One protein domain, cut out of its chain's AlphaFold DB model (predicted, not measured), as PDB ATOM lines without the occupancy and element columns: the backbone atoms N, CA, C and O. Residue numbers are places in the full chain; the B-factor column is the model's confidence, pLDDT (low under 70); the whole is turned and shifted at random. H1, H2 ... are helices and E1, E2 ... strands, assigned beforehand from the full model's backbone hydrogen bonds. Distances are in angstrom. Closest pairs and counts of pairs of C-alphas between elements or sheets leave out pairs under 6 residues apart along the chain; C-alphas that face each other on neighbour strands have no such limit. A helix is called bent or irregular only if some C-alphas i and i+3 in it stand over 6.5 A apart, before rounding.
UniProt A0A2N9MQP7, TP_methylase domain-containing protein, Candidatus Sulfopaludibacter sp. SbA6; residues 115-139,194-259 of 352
ATOM      1  N   ALA A 115     -36.806 -33.177  -0.050       31.02
ATOM      2  CA  ALA A 115     -36.819 -34.485  -0.692       31.02
ATOM      3  C   ALA A 115     -38.097 -34.604  -1.528       31.02
ATOM      4  O   ALA A 115     -39.205 -34.637  -0.994       31.02
ATOM      5  N   SER A 116     -37.969 -34.640  -2.849       38.66
ATOM      6  CA  SER A 116     -38.995 -35.261  -3.684       38.66
ATOM      7  C   SER A 116     -38.761 -36.779  -3.688       38.66
ATOM      8  O   SER A 116     -37.638 -37.225  -3.462       38.66
ATOM      9  N   CYS A 117     -39.808 -37.575  -3.874       34.78
ATOM     10  CA  CYS A 117     -39.718 -39.015  -4.131       34.78
ATOM     11  C   CYS A 117     -40.600 -39.327  -5.334       34.78
ATOM     12  O   CYS A 117     -41.717 -38.816  -5.420       34.78
ATOM     13  N   SER A 118     -40.094 -40.122  -6.264       40.88
ATOM     14  CA  SER A 118     -40.832 -40.623  -7.417       40.88
ATOM     15  C   SER A 118     -41.281 -42.056  -7.158       40.88
ATOM     16  O   SER A 118     -40.581 -42.801  -6.484       40.88
ATOM     17  N   ILE A 119     -42.446 -42.444  -7.664       47.53
ATOM     18  CA  ILE A 119     -42.947 -43.824  -7.594       47.53
ATOM     19  C   ILE A 119     -42.713 -44.464  -8.953       47.53
ATOM     20  O   ILE A 119     -43.116 -43.858  -9.940       47.53
ATOM     21  N   ILE A 120     -42.081 -45.634  -8.993       48.47
ATOM     22  CA  ILE A 120     -41.896 -46.458 -10.193       48.47
ATOM     23  C   ILE A 120     -42.866 -47.638 -10.080       48.47
ATOM     24  O   ILE A 120     -42.844 -48.351  -9.078       48.47
ATOM     25  N   THR A 121     -43.717 -47.842 -11.084       38.41
ATOM     26  CA  THR A 121     -44.616 -49.008 -11.168       38.41
ATOM     27  C   THR A 121     -44.326 -49.824 -12.422       38.41
ATOM     28  O   THR A 121     -44.187 -49.227 -13.490       38.41
ATOM     29  N   ALA A 122     -44.297 -51.154 -12.316       44.84
ATOM     30  CA  ALA A 122     -44.089 -52.070 -13.441       44.84
ATOM     31  C   ALA A 122     -45.055 -53.269 -13.364       44.84
ATOM     32  O   ALA A 122     -45.307 -53.783 -12.277       44.84
ATOM     33  N   SER A 123     -45.590 -53.740 -14.497       40.22
ATOM     34  CA  SER A 123     -46.500 -54.902 -14.556       40.22
ATOM     35  C   SER A 123     -46.236 -55.777 -15.784       40.22
ATOM     36  O   SER A 123     -45.745 -55.280 -16.794       40.22
ATOM     37  N   LYS A 124     -46.590 -57.068 -15.700       41.41
ATOM     38  CA  LYS A 124     -46.448 -58.061 -16.784       41.41
ATOM     39  C   LYS A 124     -47.518 -57.964 -17.880       41.41
ATOM     40  O   LYS A 124     -47.320 -58.478 -18.971       41.41
ATOM     41  N   SER A 125     -48.662 -57.336 -17.609       34.91
ATOM     42  CA  SER A 125     -49.823 -57.361 -18.516       34.91
ATOM     43  C   SER A 125     -49.845 -56.237 -19.559       34.91
ATOM     44  O   SER A 125     -50.752 -56.194 -20.391       34.91
ATOM     45  N   ARG A 126     -48.870 -55.315 -19.537       35.47
ATOM     46  CA  ARG A 126     -48.747 -54.225 -20.517       35.47
ATOM     47  C   ARG A 126     -47.280 -53.989 -20.906       35.47
ATOM     48  O   ARG A 126     -46.515 -53.539 -20.055       35.47
ATOM     49  N   PRO A 127     -46.895 -54.181 -22.180       30.83
ATOM     50  CA  PRO A 127     -45.491 -54.221 -22.608       30.83
ATOM     51  C   PRO A 127     -44.757 -52.861 -22.667       30.83
ATOM     52  O   PRO A 127     -43.735 -52.756 -23.336       30.83
ATOM     53  N   SER A 128     -45.234 -51.791 -22.011       30.69
ATOM     54  CA  SER A 128     -44.594 -50.456 -22.129       30.69
ATOM     55  C   SER A 128     -44.841 -49.480 -20.968       30.69
ATOM     56  O   SER A 128     -44.502 -48.303 -21.075       30.69
ATOM     57  N   ALA A 129     -45.467 -49.899 -19.864       31.81
ATOM     58  CA  ALA A 129     -45.961 -48.954 -18.859       31.81
ATOM     59  C   ALA A 129     -45.073 -48.896 -17.607       31.81
ATOM     60  O   ALA A 129     -45.439 -49.427 -16.559       31.81
ATOM     61  N   ILE A 130     -43.938 -48.193 -17.691       38.94
ATOM     62  CA  ILE A 130     -43.271 -47.674 -16.490       38.94
ATOM     63  C   ILE A 130     -43.842 -46.288 -16.191       38.94
ATOM     64  O   ILE A 130     -43.530 -45.308 -16.868       38.94
ATOM     65  N   THR A 131     -44.700 -46.191 -15.175       36.34
ATOM     66  CA  THR A 131     -45.273 -44.899 -14.768       36.34
ATOM     67  C   THR A 131     -44.436 -44.303 -13.646       36.34
ATOM     68  O   THR A 131     -44.196 -44.958 -12.633       36.34
ATOM     69  N   THR A 132     -44.001 -43.049 -13.817       33.12
ATOM     70  CA  THR A 132     -43.276 -42.300 -12.785       33.12
ATOM     71  C   THR A 132     -44.122 -41.153 -12.238       33.12
ATOM     72  O   THR A 132     -44.490 -40.231 -12.962       33.12
ATOM     73  N   THR A 133     -44.439 -41.177 -10.939       37.25
ATOM     74  CA  THR A 133     -45.175 -40.077 -10.278       37.25
ATOM     75  C   THR A 133     -44.291 -39.393  -9.246       37.25
ATOM     76  O   THR A 133     -43.884 -40.023  -8.276       37.25
ATOM     77  N   THR A 134     -43.996 -38.102  -9.421       30.83
ATOM     78  CA  THR A 134     -43.154 -37.322  -8.497       30.83
ATOM     79  C   THR A 134     -43.990 -36.694  -7.375       30.83
ATOM     80  O   THR A 134     -44.843 -35.843  -7.629       30.83
ATOM     81  N   LYS A 135     -43.714 -37.044  -6.117       36.44
ATOM     82  CA  LYS A 135     -44.296 -36.438  -4.909       36.44
ATOM     83  C   LYS A 135     -43.284 -35.501  -4.236       36.44
ATOM     84  O   LYS A 135     -42.097 -35.812  -4.143       36.44
ATOM     85  N   ARG A 136     -43.742 -34.340  -3.754       26.41
ATOM     86  CA  ARG A 136     -42.940 -33.362  -2.992       26.41
ATOM     87  C   ARG A 136     -43.165 -33.599  -1.491       26.41
ATOM     88  O   ARG A 136     -44.270 -33.350  -1.023       26.41
ATOM     89  N   ASN A 137     -42.149 -34.053  -0.751       31.75
ATOM     90  CA  ASN A 137     -42.249 -34.299   0.695       31.75
ATOM     91  C   ASN A 137     -41.515 -33.218   1.518       31.75
ATOM     92  O   ASN A 137     -40.573 -32.570   1.047       31.75
ATOM     93  N   GLY A 138     -41.997 -33.003   2.748       31.47
ATOM     94  CA  GLY A 138     -41.442 -32.071   3.738       31.47
ATOM     95  C   GLY A 138     -40.099 -32.525   4.344       31.47
ATOM     96  O   GLY A 138     -39.565 -33.565   3.958       31.47
ATOM     97  N   PRO A 139     -39.508 -31.733   5.259       25.12
ATOM     98  CA  PRO A 139     -38.138 -31.932   5.738       25.12
ATOM     99  C   PRO A 139     -37.935 -33.261   6.493       25.12
ATOM    100  O   PRO A 139     -38.754 -33.656   7.320       25.12
ATOM    101  N   ALA A 194     -53.698 -41.430   3.715       88.56
ATOM    102  CA  ALA A 194     -53.220 -41.351   2.341       88.56
ATOM    103  C   ALA A 194     -52.006 -42.266   2.102       88.56
ATOM    104  O   ALA A 194     -50.979 -42.129   2.765       88.56
ATOM    105  N   SER A 195     -52.071 -43.129   1.089       90.75
ATOM    106  CA  SER A 195     -50.942 -43.957   0.646       90.75
ATOM    107  C   SER A 195     -50.521 -43.559  -0.763       90.75
ATOM    108  O   SER A 195     -51.329 -43.572  -1.689       90.75
ATOM    109  N   ALA A 196     -49.250 -43.182  -0.929       89.75
ATOM    110  CA  ALA A 196     -48.742 -42.759  -2.231       89.75
ATOM    111  C   ALA A 196     -48.648 -43.945  -3.206       89.75
ATOM    112  O   ALA A 196     -49.026 -43.796  -4.364       89.75
ATOM    113  N   ALA A 197     -48.227 -45.120  -2.723       90.75
ATOM    114  CA  ALA A 197     -48.198 -46.361  -3.496       90.75
ATOM    115  C   ALA A 197     -49.592 -46.749  -4.018       90.75
ATOM    116  O   ALA A 197     -49.753 -46.978  -5.213       90.75
ATOM    117  N   LEU A 198     -50.611 -46.744  -3.149       92.44
ATOM    118  CA  LEU A 198     -51.975 -47.103  -3.557       92.44
ATOM    119  C   LEU A 198     -52.596 -46.055  -4.483       92.44
ATOM    120  O   LEU A 198     -53.259 -46.416  -5.449       92.44
ATOM    121  N   ALA A 199     -52.348 -44.764  -4.233       92.81
ATOM    122  CA  ALA A 199     -52.801 -43.702  -5.128       92.81
ATOM    123  C   ALA A 199     -52.171 -43.825  -6.527       92.81
ATOM    124  O   ALA A 199     -52.858 -43.618  -7.524       92.81
ATOM    125  N   ALA A 200     -50.885 -44.186  -6.609       92.12
ATOM    126  CA  ALA A 200     -50.214 -44.432  -7.882       92.12
ATOM    127  C   ALA A 200     -50.765 -45.676  -8.588       92.12
ATOM    128  O   ALA A 200     -51.065 -45.598  -9.775       92.12
ATOM    129  N   LEU A 201     -50.964 -46.787  -7.869       93.19
ATOM    130  CA  LEU A 201     -51.544 -48.009  -8.433       93.19
ATOM    131  C   LEU A 201     -52.935 -47.744  -9.020       93.19
ATOM    132  O   LEU A 201     -53.174 -48.066 -10.181       93.19
ATOM    133  N   ALA A 202     -53.808 -47.075  -8.261       93.31
ATOM    134  CA  ALA A 202     -55.164 -46.739  -8.693       93.31
ATOM    135  C   ALA A 202     -55.197 -45.875  -9.969       93.31
ATOM    136  O   ALA A 202     -56.118 -46.001 -10.769       93.31
ATOM    137  N   ALA A 203     -54.188 -45.022 -10.180       92.56
ATOM    138  CA  ALA A 203     -54.077 -44.170 -11.365       92.56
ATOM    139  C   ALA A 203     -53.262 -44.794 -12.519       92.56
ATOM    140  O   ALA A 203     -53.241 -44.234 -13.612       92.56
ATOM    141  N   SER A 204     -52.577 -45.922 -12.296       91.00
ATOM    142  CA  SER A 204     -51.616 -46.503 -13.252       91.00
ATOM    143  C   SER A 204     -52.253 -47.292 -14.401       91.00
ATOM    144  O   SER A 204     -51.619 -47.503 -15.433       91.00
ATOM    145  N   GLY A 205     -53.493 -47.762 -14.230       90.12
ATOM    146  CA  GLY A 205     -54.135 -48.678 -15.181       90.12
ATOM    147  C   GLY A 205     -53.474 -50.062 -15.260       90.12
ATOM    148  O   GLY A 205     -53.670 -50.765 -16.253       90.12
ATOM    149  N   LEU A 206     -52.674 -50.430 -14.255       91.69
ATOM    150  CA  LEU A 206     -52.088 -51.761 -14.088       91.69
ATOM    151  C   LEU A 206     -53.031 -52.669 -13.274       91.69
ATOM    152  O   LEU A 206     -53.837 -52.147 -12.498       91.69
ATOM    153  N   PRO A 207     -52.931 -54.007 -13.412       92.31
ATOM    154  CA  PRO A 207     -53.657 -54.948 -12.563       92.31
ATOM    155  C   PRO A 207     -53.401 -54.658 -11.086       92.31
ATOM    156  O   PRO A 207     -52.254 -54.480 -10.662       92.31
ATOM    157  N   SER A 208     -54.488 -54.557 -10.331       91.94
ATOM    158  CA  SER A 208     -54.505 -54.194  -8.913       91.94
ATOM    159  C   SER A 208     -55.040 -55.315  -8.017       91.94
ATOM    160  O   SER A 208     -55.148 -55.121  -6.808       91.94
ATOM    161  N   ASP A 209     -55.349 -56.474  -8.599       93.06
ATOM    162  CA  ASP A 209     -55.742 -57.714  -7.924       93.06
ATOM    163  C   ASP A 209     -54.595 -58.298  -7.088       93.06
ATOM    164  O   ASP A 209     -54.820 -58.769  -5.973       93.06
ATOM    165  N   ALA A 210     -53.360 -58.173  -7.578       93.50
ATOM    166  CA  ALA A 210     -52.148 -58.482  -6.835       93.50
ATOM    167  C   ALA A 210     -51.049 -57.452  -7.132       93.50
ATOM    168  O   ALA A 210     -50.754 -57.129  -8.287       93.50
ATOM    169  N   PHE A 211     -50.403 -56.950  -6.078       94.56
ATOM    170  CA  PHE A 211     -49.242 -56.074  -6.204       94.56
ATOM    171  C   PHE A 211     -48.200 -56.357  -5.117       94.56
ATOM    172  O   PHE A 211     -48.531 -56.701  -3.984       94.56
ATOM    173  N   HIS A 212     -46.935 -56.152  -5.464       94.75
ATOM    174  CA  HIS A 212     -45.793 -56.239  -4.569       94.75
ATOM    175  C   HIS A 212     -45.225 -54.837  -4.335       94.75
ATOM    176  O   HIS A 212     -44.840 -54.136  -5.274       94.75
ATOM    177  N   PHE A 213     -45.142 -54.420  -3.072       94.50
ATOM    178  CA  PHE A 213     -44.521 -53.153  -2.695       94.50
ATOM    179  C   PHE A 213     -43.084 -53.378  -2.211       94.50
ATOM    180  O   PHE A 213     -42.870 -53.843  -1.094       94.50
ATOM    181  N   GLY A 214     -42.105 -53.006  -3.040       91.38
ATOM    182  CA  GLY A 214     -40.677 -53.231  -2.783       91.38
ATOM    183  C   GLY A 214     -39.963 -52.101  -2.032       91.38
ATOM    184  O   GLY A 214     -38.761 -52.181  -1.792       91.38
ATOM    185  N   GLY A 215     -40.664 -51.024  -1.660       92.44
ATOM    186  CA  GLY A 215     -40.045 -49.881  -0.983       92.44
ATOM    187  C   GLY A 215     -38.995 -49.179  -1.855       92.44
ATOM    188  O   GLY A 215     -39.230 -48.959  -3.037       92.44
ATOM    189  N   PHE A 216     -37.861 -48.783  -1.266       91.81
ATOM    190  CA  PHE A 216     -36.768 -48.120  -1.988       91.81
ATOM    191  C   PHE A 216     -35.740 -49.126  -2.503       91.81
ATOM    192  O   PHE A 216     -35.272 -49.968  -1.736       91.81
ATOM    193  N   LEU A 217     -35.323 -48.980  -3.763       92.56
ATOM    194  CA  LEU A 217     -34.270 -49.823  -4.325       92.56
ATOM    195  C   LEU A 217     -32.907 -49.538  -3.666       92.56
ATOM    196  O   LEU A 217     -32.591 -48.370  -3.377       92.56
ATOM    197  N   PRO A 218     -32.061 -50.574  -3.480       92.75
ATOM    198  CA  PRO A 218     -30.714 -50.421  -2.939       92.75
ATOM    199  C   PRO A 218     -29.898 -49.352  -3.667       92.75
ATOM    200  O   PRO A 218     -30.034 -49.154  -4.874       92.75
ATOM    201  N   HIS A 219     -29.025 -48.660  -2.930       89.69
ATOM    202  CA  HIS A 219     -28.183 -47.600  -3.489       89.69
ATOM    203  C   HIS A 219     -27.123 -48.129  -4.463       89.69
ATOM    204  O   HIS A 219     -26.876 -47.503  -5.491       89.69
ATOM    205  N   GLY A 220     -26.512 -49.274  -4.148       90.88
ATOM    206  CA  GLY A 220     -25.459 -49.862  -4.972       90.88
ATOM    207  C   GLY A 220     -26.015 -50.461  -6.270       90.88
ATOM    208  O   GLY A 220     -26.996 -51.203  -6.200       90.88
ATOM    209  N   PRO A 221     -25.395 -50.214  -7.440       89.62
ATOM    210  CA  PRO A 221     -25.892 -50.703  -8.729       89.62
ATOM    211  C   PRO A 221     -26.027 -52.232  -8.764       89.62
ATOM    212  O   PRO A 221     -27.095 -52.734  -9.095       89.62
ATOM    213  N   GLY A 222     -25.015 -52.975  -8.304       91.88
ATOM    214  CA  GLY A 222     -25.080 -54.441  -8.258       91.88
ATOM    215  C   GLY A 222     -26.121 -54.987  -7.272       91.88
ATOM    216  O   GLY A 222     -26.768 -55.988  -7.550       91.88
ATOM    217  N   GLN A 223     -26.336 -54.317  -6.134       92.69
ATOM    218  CA  GLN A 223     -27.383 -54.717  -5.182       92.69
ATOM    219  C   GLN A 223     -28.784 -54.434  -5.730       92.69
ATOM    220  O   GLN A 223     -29.703 -55.212  -5.502       92.69
ATOM    221  N   ARG A 224     -28.940 -53.328  -6.464       93.19
ATOM    222  CA  ARG A 224     -30.181 -52.959  -7.145       93.19
ATOM    223  C   ARG A 224     -30.538 -53.973  -8.229       93.19
ATOM    224  O   ARG A 224     -31.674 -54.423  -8.241       93.19
ATOM    225  N   ILE A 225     -29.574 -54.381  -9.056       93.00
ATOM    226  CA  ILE A 225     -29.768 -55.439 -10.059       93.00
ATOM    227  C   ILE A 225     -30.204 -56.745  -9.384       93.00
ATOM    228  O   ILE A 225     -31.276 -57.244  -9.693       93.00
ATOM    229  N   LYS A 226     -29.469 -57.219  -8.369       93.38
ATOM    230  CA  LYS A 226     -29.830 -58.444  -7.629       93.38
ATOM    231  C   LYS A 226     -31.227 -58.388  -7.002       93.38
ATOM    232  O   LYS A 226     -31.949 -59.379  -7.001       93.38
ATOM    233  N   ALA A 227     -31.615 -57.235  -6.455       93.75
ATOM    234  CA  ALA A 227     -32.950 -57.045  -5.892       93.75
ATOM    235  C   ALA A 227     -34.049 -57.103  -6.966       93.75
ATOM    236  O   ALA A 227     -35.138 -57.601  -6.693       93.75
ATOM    237  N   LEU A 228     -33.770 -56.611  -8.175       93.50
ATOM    238  CA  LEU A 228     -34.690 -56.693  -9.310       93.50
ATOM    239  C   LEU A 228     -34.752 -58.112  -9.893       93.50
ATOM    240  O   LEU A 228     -35.841 -58.566 -10.226       93.50
ATOM    241  N   GLU A 229     -33.623 -58.825  -9.955       93.25
ATOM    242  CA  GLU A 229     -33.543 -60.217 -10.429       93.25
ATOM    243  C   GLU A 229     -34.374 -61.145  -9.543       93.25
ATOM    244  O   GLU A 229     -35.155 -61.948 -10.044       93.25
ATOM    245  N   ALA A 230     -34.301 -60.969  -8.220       93.44
ATOM    246  CA  ALA A 230     -35.120 -61.721  -7.267       93.44
ATOM    247  C   ALA A 230     -36.634 -61.504  -7.455       93.44
ATOM    248  O   ALA A 230     -37.439 -62.313  -7.001       93.44
ATOM    249  N   LEU A 231     -37.025 -60.408  -8.108       92.88
ATOM    250  CA  LEU A 231     -38.413 -60.062  -8.397       92.88
ATOM    251  C   LEU A 231     -38.780 -60.302  -9.865       92.88
ATOM    252  O   LEU A 231     -39.899 -59.963 -10.253       92.88
ATOM    253  N   ALA A 232     -37.877 -60.859 -10.683       90.06
ATOM    254  CA  ALA A 232     -38.062 -61.024 -12.124       90.06
ATOM    255  C   ALA A 232     -39.313 -61.852 -12.453       90.06
ATOM    256  O   ALA A 232     -40.126 -61.428 -13.283       90.06
ATOM    257  N   ASP A 233     -39.520 -62.940 -11.714       88.62
ATOM    258  CA  ASP A 233     -40.615 -63.882 -11.926       88.62
ATOM    259  C   ASP A 233     -41.910 -63.520 -11.192       88.62
ATOM    260  O   ASP A 233     -42.936 -64.153 -11.437       88.62
ATOM    261  N   GLU A 234     -41.932 -62.455 -10.385       91.94
ATOM    262  CA  GLU A 234     -43.118 -62.032  -9.628       91.94
ATOM    263  C   GLU A 234     -44.284 -61.674 -10.575       91.94
ATOM    264  O   GLU A 234     -44.155 -60.730 -11.367       91.94
ATOM    265  N   PRO A 235     -45.407 -62.423 -10.568       88.69
ATOM    266  CA  PRO A 235     -46.547 -62.153 -11.443       88.69
ATOM    267  C   PRO A 235     -47.300 -60.865 -11.101       88.69
ATOM    268  O   PRO A 235     -47.924 -60.283 -11.992       88.69
ATOM    269  N   ALA A 236     -47.233 -60.410  -9.850       93.69
ATOM    270  CA  ALA A 236     -47.932 -59.223  -9.385       93.69
ATOM    271  C   ALA A 236     -47.345 -57.908  -9.938       93.69
ATOM    272  O   ALA A 236     -46.180 -57.814 -10.339       93.69
ATOM    273  N   THR A 237     -48.146 -56.840  -9.905       94.00
ATOM    274  CA  THR A 237     -47.667 -55.486 -10.221       94.00
ATOM    275  C   THR A 237     -46.630 -55.037  -9.187       94.00
ATOM    276  O   THR A 237     -46.908 -55.016  -7.992       94.00
ATOM    277  N   LEU A 238     -45.439 -54.629  -9.623       95.19
ATOM    278  CA  LEU A 238     -44.375 -54.145  -8.743       95.19
ATOM    279  C   LEU A 238     -44.480 -52.632  -8.526       95.19
ATOM    280  O   LEU A 238     -44.655 -51.870  -9.480       95.19
ATOM    281  N   ILE A 239     -44.317 -52.187  -7.280       95.25
ATOM    282  CA  ILE A 239     -44.330 -50.772  -6.889       95.25
ATOM    283  C   ILE A 239     -43.086 -50.455  -6.057       95.25
ATOM    284  O   ILE A 239     -42.884 -51.032  -4.986       95.25
ATOM    285  N   PHE A 240     -42.305 -49.471  -6.503       94.81
ATOM    286  CA  PHE A 240     -41.112 -48.980  -5.817       94.81
ATOM    287  C   PHE A 240     -41.174 -47.467  -5.588       94.81
ATOM    288  O   PHE A 240     -41.755 -46.709  -6.367       94.81
ATOM    289  N   TYR A 241     -40.533 -47.013  -4.519       93.88
ATOM    290  CA  TYR A 241     -40.195 -45.615  -4.293       93.88
ATOM    291  C   TYR A 241     -38.759 -45.347  -4.729       93.88
ATOM    292  O   TYR A 241     -37.876 -46.178  -4.546       93.88
ATOM    293  N   GLU A 242     -38.508 -44.153  -5.258       93.94
ATOM    294  CA  GLU A 242     -37.178 -43.751  -5.694       93.94
ATOM    295  C   GLU A 242     -36.908 -42.264  -5.450       93.94
ATOM    296  O   GLU A 242     -37.811 -41.421  -5.422       93.94
ATOM    297  N   ALA A 243     -35.640 -41.915  -5.256       89.44
ATOM    298  CA  ALA A 243     -35.225 -40.530  -5.172       89.44
ATOM    299  C   ALA A 243     -35.142 -39.899  -6.585       89.44
ATOM    300  O   ALA A 243     -34.655 -40.526  -7.520       89.44
ATOM    301  N   PRO A 244     -35.534 -38.627  -6.765       89.19
ATOM    302  CA  PRO A 244     -35.598 -37.964  -8.068       89.19
ATOM    303  C   PRO A 244     -34.270 -37.938  -8.812       89.19
ATOM    304  O   PRO A 244     -34.253 -38.024 -10.029       89.19
ATOM    305  N   HIS A 245     -33.162 -37.819  -8.078       88.44
ATOM    306  CA  HIS A 245     -31.817 -37.794  -8.652       88.44
ATOM    307  C   HIS A 245     -31.321 -39.182  -9.080       88.44
ATOM    308  O   HIS A 245     -30.328 -39.256  -9.785       88.44
ATOM    309  N   ARG A 246     -32.000 -40.262  -8.667       89.81
ATOM    310  CA  ARG A 246     -31.651 -41.661  -8.973       89.81
ATOM    311  C   ARG A 246     -32.632 -42.331  -9.927       89.81
ATOM    312  O   ARG A 246     -32.497 -43.519 -10.208       89.81
ATOM    313  N   ILE A 247     -33.656 -41.606 -10.375       92.62
ATOM    314  CA  ILE A 247     -34.749 -42.215 -11.125       92.62
ATOM    315  C   ILE A 247     -34.254 -42.790 -12.452       92.62
ATOM    316  O   ILE A 247     -34.615 -43.912 -12.766       92.62
ATOM    317  N   LEU A 248     -33.379 -42.077 -13.166       92.19
ATOM    318  CA  LEU A 248     -32.856 -42.513 -14.464       92.19
ATOM    319  C   LEU A 248     -32.042 -43.802 -14.327       92.19
ATOM    320  O   LEU A 248     -32.418 -44.810 -14.906       92.19
ATOM    321  N   GLU A 249     -31.049 -43.820 -13.435       90.62
ATOM    322  CA  GLU A 249     -30.257 -45.027 -13.150       90.62
ATOM    323  C   GLU A 249     -31.116 -46.225 -12.710       90.62
ATOM    324  O   GLU A 249     -30.766 -47.384 -12.919       90.62
ATOM    325  N   SER A 250     -32.218 -45.963 -12.001       91.69
ATOM    326  CA  SER A 250     -33.101 -47.029 -11.518       91.69
ATOM    327  C   SER A 250     -33.996 -47.561 -12.626       91.69
ATOM    328  O   SER A 250     -34.272 -48.754 -12.642       91.69
ATOM    329  N   LEU A 251     -34.419 -46.701 -13.553       92.38
ATOM    330  CA  LEU A 251     -35.150 -47.104 -14.750       92.38
ATOM    331  C   LEU A 251     -34.264 -47.920 -15.691       92.38
ATOM    332  O   LEU A 251     -34.719 -48.954 -16.160       92.38
ATOM    333  N   GLU A 252     -33.005 -47.524 -15.880       91.50
ATOM    334  CA  GLU A 252     -32.020 -48.293 -16.656       91.50
ATOM    335  C   GLU A 252     -31.820 -49.697 -16.067       91.50
ATOM    336  O   GLU A 252     -31.868 -50.687 -16.788       91.50
ATOM    337  N   ALA A 253     -31.677 -49.809 -14.741       91.62
ATOM    338  CA  ALA A 253     -31.559 -51.110 -14.080       91.62
ATOM    339  C   ALA A 253     -32.843 -51.954 -14.200       91.62
ATOM    340  O   ALA A 253     -32.778 -53.169 -14.369       91.62
ATOM    341  N   VAL A 254     -34.017 -51.319 -14.109       92.44
ATOM    342  CA  VAL A 254     -35.310 -51.988 -14.311       92.44
ATOM    343  C   VAL A 254     -35.427 -52.505 -15.740       92.44
ATOM    344  O   VAL A 254     -35.799 -53.658 -15.924       92.44
ATOM    345  N   GLU A 255     -35.086 -51.696 -16.737       90.88
ATOM    346  CA  GLU A 255     -35.093 -52.094 -18.143       90.88
ATOM    347  C   GLU A 255     -34.088 -53.219 -18.413       90.88
ATOM    348  O   GLU A 255     -34.430 -54.193 -19.071       90.88
ATOM    349  N   GLN A 256     -32.887 -53.143 -17.838       89.12
ATOM    350  CA  GLN A 256     -31.858 -54.171 -17.994       89.12
ATOM    351  C   GLN A 256     -32.309 -55.543 -17.472       89.12
ATOM    352  O   GLN A 256     -32.040 -56.558 -18.109       89.12
ATOM    353  N   VAL A 257     -32.943 -55.583 -16.297       89.44
ATOM    354  CA  VAL A 257     -33.254 -56.845 -15.604       89.44
ATOM    355  C   VAL A 257     -34.644 -57.359 -15.946       89.44
ATOM    356  O   VAL A 257     -34.840 -58.552 -16.161       89.44
ATOM    357  N   LEU A 258     -35.632 -56.467 -15.959       84.88
ATOM    358  CA  LEU A 258     -37.024 -56.834 -16.185       84.88
ATOM    359  C   LEU A 258     -37.394 -56.770 -17.669       84.88
ATOM    360  O   LEU A 258     -38.369 -57.410 -18.061       84.88
ATOM    361  N   GLY A 259     -36.624 -56.045 -18.487       74.00
ATOM    362  CA  GLY A 259     -36.865 -55.903 -19.919       74.00
ATOM    363  C   GLY A 259     -38.241 -55.331 -20.245       74.00
ATOM    364  O   GLY A 259     -38.994 -54.857 -19.384       74.00
TER     365      GLY A 259
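Overview. This is residues 115 to 139 and 194 to 259 of the 352 residues of the protein "TP_methylase domain-containing protein" of Candidatus Sulfopaludibacter sp. SbA6 (UniProt A0A2N9MQP7). A strongly twisted sheet of four strands forms the core of this domain, with the long helix H3 packed along one face and the short helix H1 over the other. H2 lies off the sheet and packs on H3. The 91 printed residues hold four named strands and three named helices, in the order E1 E2 H1 E3 H2 E4 H3. The sheet runs E2 E1 E4 E3 and is mixed, and the class is mixed, helices and strands. The whole is compact, with a radius of gyration of the C-alphas of 12.4 A and spans of 36 by 31 by 18 A.

Along the chain. Find C-alpha 115 at (-36.819, -34.485, -0.692); from there strand E1 runs through residues 115 to 122, 22.9 A long. Next comes E2, residues 131 to 137, 19.0 A. Past the cut, find helix H1 at residues 196 to 204, then E3 at 211 to 216, H2 at 221 to 229 and E4 at 237 to 242. H3, residues 244 to 258, is 20.6 A long and ends at C-alpha 258, (-37.024, -56.834, -16.185). It is irregular: C-alphas 245 and 248 are 7.6 A apart.

Arrangement. Begin at the edge strand E2, which forms an antiparallel hairpin with E1; look for N 119 and O 133, 2.9 A apart. E1 is also antiparallel to E4, with N 120 and O 240 at 2.9 A. E4 is parallel to the other edge strand, E3, with N 239 and O 212 at 2.8 A. E3, H2 and E4 form a strand-helix-strand unit, two parallel neighbour strands with a helix between, and its crossover is right-handed. H1 and H3 are on opposite faces of the sheet, making three layers, a sheet with helices on both faces. H1 has a height over the sheet of 8.0 A and runs slantwise to the strands, at 45 degrees to E1 on the local plane. H3 has a height over the sheet of 8.7 A and runs along the strands, at 16 degrees to E1 on the local plane. H2 is not on the sheet but touches H3, closest at the C-alphas of Ile 225 and Ala 253, 6.2 A, at a steep tilt of 49 degrees, the same way. H1 and H3 are apart. Every O i to N i+4 pair is within hydrogen-bond range in H1 and H2, and 9 of 11 in H3.

Size, cuts and confidence. The C-alphas of Ser 125 and Pro 139, the two farthest apart, are 37.0 A from each other. Residues 140 to 193 are not printed, and C-alphas 139 and 194 are 18.1 A apart across this cut. Of the links that are printed whole, none is long. Read the B-factor column: residues 115 to 139 are under 70, and the mean pLDDT of the printed part is 76.3.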